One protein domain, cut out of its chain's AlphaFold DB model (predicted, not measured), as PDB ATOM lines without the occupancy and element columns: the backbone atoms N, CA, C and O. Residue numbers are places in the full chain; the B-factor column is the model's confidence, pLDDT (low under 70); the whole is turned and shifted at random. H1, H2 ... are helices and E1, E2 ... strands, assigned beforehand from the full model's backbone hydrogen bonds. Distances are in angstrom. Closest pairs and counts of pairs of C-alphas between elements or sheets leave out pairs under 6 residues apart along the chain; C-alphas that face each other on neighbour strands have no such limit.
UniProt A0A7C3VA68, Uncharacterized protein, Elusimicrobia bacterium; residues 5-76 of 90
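This is residues 5 to 76 of the 90 residues of an uncharacterized protein of Elusimicrobia bacterium (UniProt A0A7C3VA68). A small sheet of three strands with a wide loop forms one end of a rod, and two helices in a row, H2 and then H3, reach away from it as a long arm whose far part, H3, sticks out free. A short helix, H1, only grazes the sheet, and the long loop of residues 17 to 31 joins E1 to E2. The printed part has 72 residues, with three named helices and three named strands in the order H1 E1 E2 E3 H2 H3; the sheet's order is E1 E2 E3, mixed, and the class is mixed, helices and strands. The whole is extended, with a radius of gyration of the C-alphas of 17.7 A, and spans 58 by 22 by 20 A.

H1 is residues 5 to 10, beginning at C-alpha 5 at (4.055, -10.077, -0.103), and is 8.6 A long. E1, residues 13 to 16, measures 10.1 A, and E2, residues 32 to 36, 12.8 A. E3, residues 42 to 47, is the longest strand, 14.0 A. H2 is residues 49 to 61, with C-alpha 49 at (2.556, -1.802, -11.350), and H3 is residues 64 to 76, ending at C-alpha 76 at (14.458, 17.134, 16.577); each measures 18.4 A.

E2 is the inner strand of the sheet, and E1 and E3 are its edge strands. E1 and E2 are parallel at 22 degrees; N 15 and O 34 are 2.9 A apart, within hydrogen-bond range. E2 and E3 are an antiparallel hairpin at 159 degrees, with N 33 and O 46 at 2.8 A, also within range. H1 is on the sheet but only grazes it with residues 5 to 10; its closest C-alphas to E2 are those of Ala 8 and Ile 32, 6.3 A. H2 also only grazes the sheet, with residues 49 to 55; its closest C-alphas to E2 are those of Phe 51 and Ile 32, 7.9 A. H2 and H3 are close but not clearly touching, the C-alphas of Glu 60 and Phe 66 being closest at 7.0 A, and they run the same way at a steep tilt of 60 degrees. H3 is not on the sheet, and H1 is apart from H2 and H3. In H1, H2 and H3 every O i to N i+4 pair is within hydrogen-bond range.

The two C-alphas farthest apart, those of Pro 21 and Ser 76, are 58.4 A from each other. Residues 62 to 69, of which 64 to 69 belong to H3, and residues 71 to 76 of H3 stand free; without them the body spans 48 by 22 by 16 A. The printed part has no cut. The link from E1 to E2 is long, with 15 residues, and the other four are tight. The mean pLDDT of the printed part is 76.4, with residues 19 to 24, 66 and 69 to 76 under 70.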
ATOM      1  N   TYR A   5       3.136  -9.448   0.852       70.25
ATOM      2  CA  TYR A   5       4.055 -10.077  -0.103       70.25
ATOM      3  C   TYR A   5       3.935 -11.598  -0.138       70.25
ATOM      4  O   TYR A   5       3.942 -12.206  -1.208       70.25
ATOM      5  N   LEU A   6       3.793 -12.233   1.030       72.81
ATOM      6  CA  LEU A   6       3.575 -13.679   1.102       72.81
ATOM      7  C   LEU A   6       2.228 -14.048   0.487       72.81
ATOM      8  O   LEU A   6       2.125 -15.057  -0.203       72.81
ATOM      9  N   GLN A   7       1.208 -13.220   0.694       76.75
ATOM     10  CA  GLN A   7      -0.101 -13.427   0.092       76.75
ATOM     11  C   GLN A   7      -0.065 -13.248  -1.435       76.75
ATOM     12  O   GLN A   7      -0.664 -14.049  -2.149       76.75
ATOM     13  N   ALA A   8       0.694 -12.277  -1.945       72.44
ATOM     14  CA  ALA A   8       0.914 -12.086  -3.378       72.44
ATOM     15  C   ALA A   8       1.705 -13.237  -4.026       72.44
ATOM     16  O   ALA A   8       1.389 -13.638  -5.143       72.44
ATOM     17  N   LEU A   9       2.683 -13.813  -3.316       75.38
ATOM     18  CA  LEU A   9       3.408 -15.014  -3.755       75.38
ATOM     19  C   LEU A   9       2.530 -16.271  -3.726       75.38
ATOM     20  O   LEU A   9       2.647 -17.125  -4.598       75.38
ATOM     21  N   ILE A  10       1.633 -16.401  -2.746       78.69
ATOM     22  CA  ILE A  10       0.668 -17.510  -2.691       78.69
ATOM     23  C   ILE A  10      -0.336 -17.408  -3.846       78.69
ATOM     24  O   ILE A  10      -0.677 -18.419  -4.456       78.69
ATOM     25  N   ASN A  11      -0.780 -16.192  -4.166       80.50
ATOM     26  CA  ASN A  11      -1.717 -15.912  -5.256       80.50
ATOM     27  C   ASN A  11      -1.030 -15.764  -6.626       80.50
ATOM     28  O   ASN A  11      -1.651 -15.300  -7.583       80.50
ATOM     29  N   GLU A  12       0.245 -16.143  -6.726       82.56
ATOM     30  CA  GLU A  12       1.033 -16.035  -7.945       82.56
ATOM     31  C   GLU A  12       0.367 -16.780  -9.109       82.56
ATOM     32  O   GLU A  12      -0.004 -17.957  -9.023       82.56
ATOM     33  N   LYS A  13       0.276 -16.103 -10.254       83.81
ATOM     34  CA  LYS A  13      -0.254 -16.700 -11.475       83.81
ATOM     35  C   LYS A  13       0.866 -17.305 -12.314       83.81
ATOM     36  O   LYS A  13       1.690 -16.590 -12.881       83.81
ATOM     37  N   ILE A  14       0.850 -18.627 -12.463       84.88
ATOM     38  CA  ILE A  14       1.832 -19.360 -13.274       84.88
ATOM     39  C   ILE A  14       1.346 -19.481 -14.720       84.88
ATOM     40  O   ILE A  14       0.252 -19.982 -14.991       84.88
ATOM     41  N   VAL A  15       2.180 -19.059 -15.672       83.50
ATOM     42  CA  VAL A  15       1.838 -19.016 -17.098       83.50
ATOM     43  C   VAL A  15       2.953 -19.653 -17.918       83.50
ATOM     44  O   VAL A  15       4.108 -19.240 -17.867       83.50
ATOM     45  N   THR A  16       2.612 -20.665 -18.711       82.75
ATOM     46  CA  THR A  16       3.583 -21.346 -19.577       82.75
ATOM     47  C   THR A  16       3.791 -20.580 -20.881       82.75
ATOM     48  O   THR A  16       2.823 -20.292 -21.582       82.75
ATOM     49  N   LEU A  17       5.045 -20.339 -21.276       72.50
ATOM     50  CA  LEU A  17       5.401 -19.553 -22.472       72.50
ATOM     51  C   LEU A  17       4.790 -20.073 -23.784       72.50
ATOM     52  O   LEU A  17       4.404 -19.282 -24.636       72.50
ATOM     53  N   LYS A  18       4.605 -21.394 -23.931       70.56
ATOM     54  CA  LYS A  18       3.902 -21.983 -25.092       70.56
ATOM     55  C   LYS A  18       2.472 -21.449 -25.277       70.56
ATOM     56  O   LYS A  18       1.946 -21.516 -26.382       70.56
ATOM     57  N   ARG A  19       1.833 -20.971 -24.204       63.53
ATOM     58  CA  ARG A  19       0.457 -20.455 -24.195       63.53
ATOM     59  C   ARG A  19       0.365 -18.950 -24.449       63.53
ATOM     60  O   ARG A  19      -0.742 -18.425 -24.433       63.53
ATOM     61  N   LEU A  20       1.484 -18.270 -24.709       65.38
ATOM     62  CA  LEU A  20       1.514 -16.859 -25.103       65.38
ATOM     63  C   LEU A  20       1.926 -16.718 -26.581       65.38
ATOM     64  O   LEU A  20       3.003 -16.205 -26.871       65.38
ATOM     65  N   PRO A  21       1.099 -17.176 -27.544       58.84
ATOM     66  CA  PRO A  21       1.361 -16.969 -28.968       58.84
ATOM     67  C   PRO A  21       1.138 -15.512 -29.416       58.84
ATOM     68  O   PRO A  21       1.414 -15.177 -30.564       58.84
ATOM     69  N   CYS A  22       0.646 -14.639 -28.532       59.22
ATOM     70  CA  CYS A  22       0.232 -13.277 -28.849       59.22
ATOM     71  C   CYS A  22       0.986 -12.269 -27.971       59.22
ATOM     72  O   CYS A  22       1.161 -12.504 -26.779       59.22
ATOM     73  N   LEU A  23       1.316 -11.096 -28.522       60.41
ATOM     74  CA  LEU A  23       1.899  -9.927 -27.829       60.41
ATOM     75  C   LEU A  23       1.074  -9.387 -26.635       60.41
ATOM     76  O   LEU A  23       1.449  -8.383 -26.035       60.41
ATOM     77  N   LYS A  24      -0.062 -10.008 -26.295       68.25
ATOM     78  CA  LYS A  24      -0.964  -9.586 -25.220       68.25
ATOM     79  C   LYS A  24      -1.266 -10.746 -24.282       68.25
ATOM     80  O   LYS A  24      -1.638 -11.833 -24.724       68.25
ATOM     81  N   PHE A  25      -1.154 -10.481 -22.984       70.69
ATOM     82  CA  PHE A  25      -1.604 -11.393 -21.942       70.69
ATOM     83  C   PHE A  25      -3.137 -11.512 -21.980       70.69
ATOM     84  O   PHE A  25      -3.817 -10.490 -22.082       70.69
ATOM     85  N   PRO A  26      -3.712 -12.726 -21.889       72.44
ATOM     86  CA  PRO A  26      -5.164 -12.930 -21.928       72.44
ATOM     87  C   PRO A  26      -5.863 -12.599 -20.594       72.44
ATOM     88  O   PRO A  26      -6.987 -13.028 -20.354       72.44
ATOM     89  N   PHE A  27      -5.186 -11.895 -19.690       75.56
ATOM     90  CA  PHE A  27      -5.654 -11.530 -18.357       75.56
ATOM     91  C   PHE A  27      -4.969 -10.231 -17.909       75.56
ATOM     92  O   PHE A  27      -3.886  -9.923 -18.418       75.56
ATOM     93  N   PRO A  28      -5.570  -9.486 -16.964       75.38
ATOM     94  CA  PRO A  28      -4.937  -8.307 -16.383       75.38
ATOM     95  C   PRO A  28      -3.633  -8.673 -15.659       75.38
ATOM     96  O   PRO A  28      -3.511  -9.755 -15.076       75.38
ATOM     97  N   LEU A  29      -2.644  -7.778 -15.740       75.38
ATOM     98  CA  LEU A  29      -1.339  -7.919 -15.086       75.38
ATOM     99  C   LEU A  29      -1.417  -7.422 -13.637       75.38
ATOM    100  O   LEU A  29      -0.906  -6.356 -13.308       75.38
ATOM    101  N   GLU A  30      -2.092  -8.193 -12.792       76.12
ATOM    102  CA  GLU A  30      -2.261  -7.905 -11.366       76.12
ATOM    103  C   GLU A  30      -1.405  -8.859 -10.521       76.12
ATOM    104  O   GLU A  30      -1.307 -10.053 -10.822       76.12
ATOM    105  N   GLY A  31      -0.782  -8.336  -9.461       81.06
ATOM    106  CA  GLY A  31       0.060  -9.115  -8.548       81.06
ATOM    107  C   GLY A  31       1.342  -9.658  -9.192       81.06
ATOM    108  O   GLY A  31       2.004  -8.963  -9.963       81.06
ATOM    109  N   ILE A  32       1.717 -10.896  -8.848       85.81
ATOM    110  CA  ILE A  32       2.922 -11.566  -9.356       85.81
ATOM    111  C   ILE A  32       2.524 -12.610 -10.401       85.81
ATOM    112  O   ILE A  32       1.776 -13.549 -10.122       85.81
ATOM    113  N   ILE A  33       3.072 -12.484 -11.606       87.50
ATOM    114  CA  ILE A  33       2.893 -13.448 -12.690       87.50
ATOM    115  C   ILE A  33       4.235 -14.098 -12.993       87.50
ATOM    116  O   ILE A  33       5.192 -13.436 -13.395       87.50
ATOM    117  N   ARG A  34       4.299 -15.419 -12.854       88.38
ATOM    118  CA  ARG A  34       5.501 -16.194 -13.146       88.38
ATOM    119  C   ARG A  34       5.396 -16.867 -14.498       88.38
ATOM    120  O   ARG A  34       4.529 -17.709 -14.739       88.38
ATOM    121  N   LEU A  35       6.325 -16.520 -15.378       87.25
ATOM    122  CA  LEU A  35       6.473 -17.170 -16.667       87.25
ATOM    123  C   LEU A  35       7.362 -18.394 -16.519       87.25
ATOM    124  O   LEU A  35       8.500 -18.294 -16.053       87.25
ATOM    125  N   VAL A  36       6.847 -19.545 -16.940       89.31
ATOM    126  CA  VAL A  36       7.567 -20.818 -16.893       89.31
ATOM    127  C   VAL A  36       7.755 -21.420 -18.282       89.31
ATOM    128  O   VAL A  36       6.917 -21.270 -19.180       89.31
ATOM    129  N   ASP A  37       8.870 -22.121 -18.468       86.31
ATOM    130  CA  ASP A  37       9.114 -22.945 -19.644       86.31
ATOM    131  C   ASP A  37       8.316 -24.264 -19.584       86.31
ATOM    132  O   ASP A  37       7.550 -24.541 -18.659       86.31
ATOM    133  N   GLN A  38       8.491 -25.111 -20.597       84.62
ATOM    134  CA  GLN A  38       7.815 -26.414 -20.679       84.62
ATOM    135  C   GLN A  38       8.292 -27.430 -19.637       84.62
ATOM    136  O   GLN A  38       7.627 -28.437 -19.420       84.62
ATOM    137  N   LYS A  39       9.450 -27.185 -19.024       87.62
ATOM    138  CA  LYS A  39      10.038 -28.000 -17.962       87.62
ATOM    139  C   LYS A  39       9.677 -27.449 -16.575       87.62
ATOM    140  O   LYS A  39      10.180 -27.962 -15.581       87.62
ATOM    141  N   GLY A  40       8.836 -26.411 -16.505       84.12
ATOM    142  CA  GLY A  40       8.442 -25.740 -15.267       84.12
ATOM    143  C   GLY A  40       9.496 -24.782 -14.706       84.12
ATOM    144  O   GLY A  40       9.322 -24.272 -13.601       84.12
ATOM    145  N   LYS A  41      10.585 -24.508 -15.434       87.44
ATOM    146  CA  LYS A  41      11.604 -23.548 -15.000       87.44
ATOM    147  C   LYS A  41      11.091 -22.131 -15.165       87.44
ATOM    148  O   LYS A  41      10.548 -21.778 -16.207       87.44
ATOM    149  N   THR A  42      11.304 -21.314 -14.143       88.88
ATOM    150  CA  THR A  42      10.995 -19.886 -14.186       88.88
ATOM    151  C   THR A  42      11.917 -19.177 -15.167       88.88
ATOM    152  O   THR A  42      13.134 -19.321 -15.092       88.88
ATOM    153  N   VAL A  43      11.321 -18.430 -16.090       88.19
ATOM    154  CA  VAL A  43      12.029 -17.653 -17.116       88.19
ATOM    155  C   VAL A  43      11.915 -16.160 -16.833       88.19
ATOM    156  O   VAL A  43      12.862 -15.422 -17.074       88.19
ATOM    157  N   ALA A  44      10.775 -15.715 -16.299       85.19
ATOM    158  CA  ALA A  44      10.569 -14.327 -15.915       85.19
ATOM    159  C   ALA A  44       9.521 -14.205 -14.804       85.19
ATOM    160  O   ALA A  44       8.646 -15.064 -14.657       85.19
ATOM    161  N   LEU A  45       9.604 -13.101 -14.066       86.94
ATOM    162  CA  LEU A  45       8.564 -12.618 -13.169       86.94
ATOM    163  C   LEU A  45       8.072 -11.281 -13.710       86.94
ATOM    164  O   LEU A  45       8.871 -10.413 -14.053       86.94
ATOM    165  N   ILE A  46       6.761 -11.140 -13.810       86.94
ATOM    166  CA  ILE A  46       6.093  -9.897 -14.165       86.94
ATOM    167  C   ILE A  46       5.357  -9.442 -12.919       86.94
ATOM    168  O   ILE A  46       4.587 -10.203 -12.337       86.94
ATOM    169  N   LEU A  47       5.625  -8.208 -12.518       85.31
ATOM    170  CA  LEU A  47       4.985  -7.577 -11.378       85.31
ATOM    171  C   LEU A  47       3.971  -6.572 -11.915       85.31
ATOM    172  O   LEU A  47       4.283  -5.786 -12.813       85.31
ATOM    173  N   GLY A  48       2.754  -6.623 -11.385       84.50
ATOM    174  CA  GLY A  48       1.787  -5.550 -11.567       84.50
ATOM    175  C   GLY A  48       2.360  -4.241 -11.026       84.50
ATOM    176  O   GLY A  48       3.113  -4.244 -10.053       84.50
ATOM    177  N   LYS A  49       2.006  -3.126 -11.667       83.88
ATOM    178  CA  LYS A  49       2.556  -1.802 -11.350       83.88
ATOM    179  C   LYS A  49       2.406  -1.444  -9.866       83.88
ATOM    180  O   LYS A  49       3.390  -1.085  -9.241       83.88
ATOM    181  N   GLU A  50       1.205  -1.601  -9.316       81.75
ATOM    182  CA  GLU A  50       0.907  -1.258  -7.916       81.75
ATOM    183  C   GLU A  50       1.772  -2.058  -6.935       81.75
ATOM    184  O   GLU A  50       2.342  -1.510  -6.001       81.75
ATOM    185  N   PHE A  51       1.941  -3.355  -7.198       81.00
ATOM    186  CA  PHE A  51       2.761  -4.223  -6.356       81.00
ATOM    187  C   PHE A  51       4.257  -3.903  -6.470       81.00
ATOM    188  O   PHE A  51       5.012  -4.069  -5.516       81.00
ATOM    189  N   PHE A  52       4.701  -3.451  -7.644       84.31
ATOM    190  CA  PHE A  52       6.065  -2.967  -7.823       84.31
ATOM    191  C   PHE A  52       6.309  -1.672  -7.037       84.31
ATOM    192  O   PHE A  52       7.327  -1.576  -6.360       84.31
ATOM    193  N   GLU A  53       5.369  -0.724  -7.089       84.00
ATOM    194  CA  GLU A  53       5.435   0.534  -6.332       84.00
ATOM    195  C   GLU A  53       5.463   0.274  -4.815       84.00
ATOM    196  O   GLU A  53       6.301   0.840  -4.123       84.00
ATOM    197  N   GLU A  54       4.646  -0.655  -4.304       81.69
ATOM    198  CA  GLU A  54       4.648  -1.044  -2.882       81.69
ATOM    199  C   GLU A  54       6.006  -1.625  -2.437       81.69
ATOM    200  O   GLU A  54       6.560  -1.225  -1.412       81.69
ATOM    201  N   ILE A  55       6.596  -2.519  -3.244       82.75
ATOM    202  CA  ILE A  55       7.939  -3.060  -2.975       82.75
ATOM    203  C   ILE A  55       8.989  -1.945  -2.987       82.75
ATOM    204  O   ILE A  55       9.912  -1.957  -2.172       82.75
ATOM    205  N   GLU A  56       8.895  -1.015  -3.936       82.88
ATOM    206  CA  GLU A  56       9.837   0.095  -4.061       82.88
ATOM    207  C   GLU A  56       9.772   1.016  -2.836       82.88
ATOM    208  O   GLU A  56      10.815   1.323  -2.257       82.88
ATOM    209  N   GLU A  57       8.570   1.369  -2.373       80.06
ATOM    210  CA  GLU A  57       8.362   2.155  -1.153       80.06
ATOM    211  C   GLU A  57       8.960   1.469   0.084       80.06
ATOM    212  O   GLU A  57       9.672   2.102   0.875       80.06
ATOM    213  N   ASP A  58       8.753   0.160   0.232       78.62
ATOM    214  CA  ASP A  58       9.321  -0.606   1.341       78.62
ATOM    215  C   ASP A  58      10.852  -0.682   1.277       78.62
ATOM    216  O   ASP A  58      11.534  -0.551   2.301       78.62
ATOM    217  N   LEU A  59      11.428  -0.842   0.082       79.31
ATOM    218  CA  LEU A  59      12.877  -0.803  -0.113       79.31
ATOM    219  C   LEU A  59      13.457   0.581   0.209       79.31
ATOM    220  O   LEU A  59      14.507   0.672   0.857       79.31
ATOM    221  N   GLU A  60      12.781   1.659  -0.190       74.38
ATOM    222  CA  GLU A  60      13.169   3.028   0.158       74.38
ATOM    223  C   GLU A  60      13.140   3.250   1.678       74.38
ATOM    224  O   GLU A  60      14.076   3.844   2.234       74.38
ATOM    225  N   CYS A  61      12.136   2.702   2.370       71.81
ATOM    226  CA  CYS A  61      11.997   2.773   3.826       71.81
ATOM    227  C   CYS A  61      13.097   2.010   4.585       71.81
ATOM    228  O   CYS A  61      13.413   2.339   5.733       71.81
ATOM    229  N   LEU A  62      13.721   1.018   3.951       72.56
ATOM    230  CA  LEU A  62      14.862   0.275   4.495       72.56
ATOM    231  C   LEU A  62      16.212   0.925   4.165       72.56
ATOM    232  O   LEU A  62      17.252   0.489   4.668       72.56
ATOM    233  N   SER A  63      16.228   1.979   3.345       75.44
ATOM    234  CA  SER A  63      17.472   2.627   2.950       75.44
ATOM    235  C   SER A  63      18.173   3.285   4.155       75.44
ATOM    236  O   SER A  63      17.537   3.970   4.967       75.44
ATOM    237  N   PRO A  64      19.514   3.180   4.270       74.12
ATOM    238  CA  PRO A  64      20.268   3.827   5.348       74.12
ATOM    239  C   PRO A  64      20.034   5.341   5.417       74.12
ATOM    240  O   PRO A  64      20.075   5.941   6.492       74.12
ATOM    241  N   ARG A  65      19.765   5.959   4.259       72.38
ATOM    242  CA  ARG A  65      19.450   7.380   4.136       72.38
ATOM    243  C   ARG A  65      18.119   7.708   4.807       72.38
ATOM    244  O   ARG A  65      18.102   8.604   5.642       72.38
ATOM    245  N   PHE A  66      17.048   6.972   4.505       68.50
ATOM    246  CA  PHE A  66      15.736   7.176   5.123       68.50
ATOM    247  C   PHE A  66      15.767   6.924   6.635       68.50
ATOM    248  O   PHE A  66      15.280   7.747   7.414       68.50
ATOM    249  N   LEU A  67      16.445   5.860   7.077       71.81
ATOM    250  CA  LEU A  67      16.634   5.564   8.501       71.81
ATOM    251  C   LEU A  67      17.401   6.679   9.232       71.81
ATOM    252  O   LEU A  67      17.056   7.038  10.361       71.81
ATOM    253  N   ALA A  68      18.403   7.280   8.586       71.69
ATOM    254  CA  ALA A  68      19.107   8.440   9.125       71.69
ATOM    255  C   ALA A  68      18.202   9.682   9.206       71.69
ATOM    256  O   ALA A  68      18.278  10.426  10.189       71.69
ATOM    257  N   THR A  69      17.321   9.901   8.224       67.38
ATOM    258  CA  THR A  69      16.322  10.982   8.248       67.38
ATOM    259  C   THR A  69      15.312  10.780   9.379       67.38
ATOM    260  O   THR A  69      15.066  11.713  10.145       67.38
ATOM    261  N   LEU A  70      14.810   9.557   9.582       64.12
ATOM    262  CA  LEU A  70      13.950   9.208  10.720       64.12
ATOM    263  C   LEU A  70      14.660   9.412  12.062       64.12
ATOM    264  O   LEU A  70      14.071   9.960  12.995       64.12
ATOM    265  N   GLY A  71      15.935   9.029  12.164       61.50
ATOM    266  CA  GLY A  71      16.752   9.257  13.357       61.50
ATOM    267  C   GLY A  71      16.941  10.743  13.676       61.50
ATOM    268  O   GLY A  71      16.865  11.140  14.840       61.50
ATOM    269  N   LYS A  72      17.133  11.585  12.652       62.09
ATOM    270  CA  LYS A  72      17.215  13.048  12.798       62.09
ATOM    271  C   LYS A  72      15.866  13.668  13.173       62.09
ATOM    272  O   LYS A  72      15.829  14.499  14.076       62.09
ATOM    273  N   SER A  73      14.776  13.226  12.546       58.50
ATOM    274  CA  SER A  73      13.407  13.692  12.818       58.50
ATOM    275  C   SER A  73      12.941  13.324  14.237       58.50
ATOM    276  O   SER A  73      12.403  14.158  14.964       58.50
ATOM    277  N   ARG A  74      13.266  12.110  14.712       58.47
ATOM    278  CA  ARG A  74      13.014  11.684  16.102       58.47
ATOM    279  C   ARG A  74      13.787  12.503  17.135       58.47
ATOM    280  O   ARG A  74      13.257  12.764  18.207       58.47
ATOM    281  N   ARG A  75      15.029  12.905  16.834       58.06
ATOM    282  CA  ARG A  75      15.849  13.731  17.741       58.06
ATOM    283  C   ARG A  75      15.444  15.207  17.752       58.06
ATOM    284  O   ARG A  75      15.690  15.873  18.749       58.06
ATOM    285  N   SER A  76      14.851  15.723  16.675       52.88
ATOM    286  CA  SER A  76      14.458  17.134  16.577       52.88
ATOM    287  C   SER A  76      13.058  17.430  17.126       52.88
ATOM    288  O   SER A  76      12.734  18.600  17.323       52.88
TER     289      SER A  76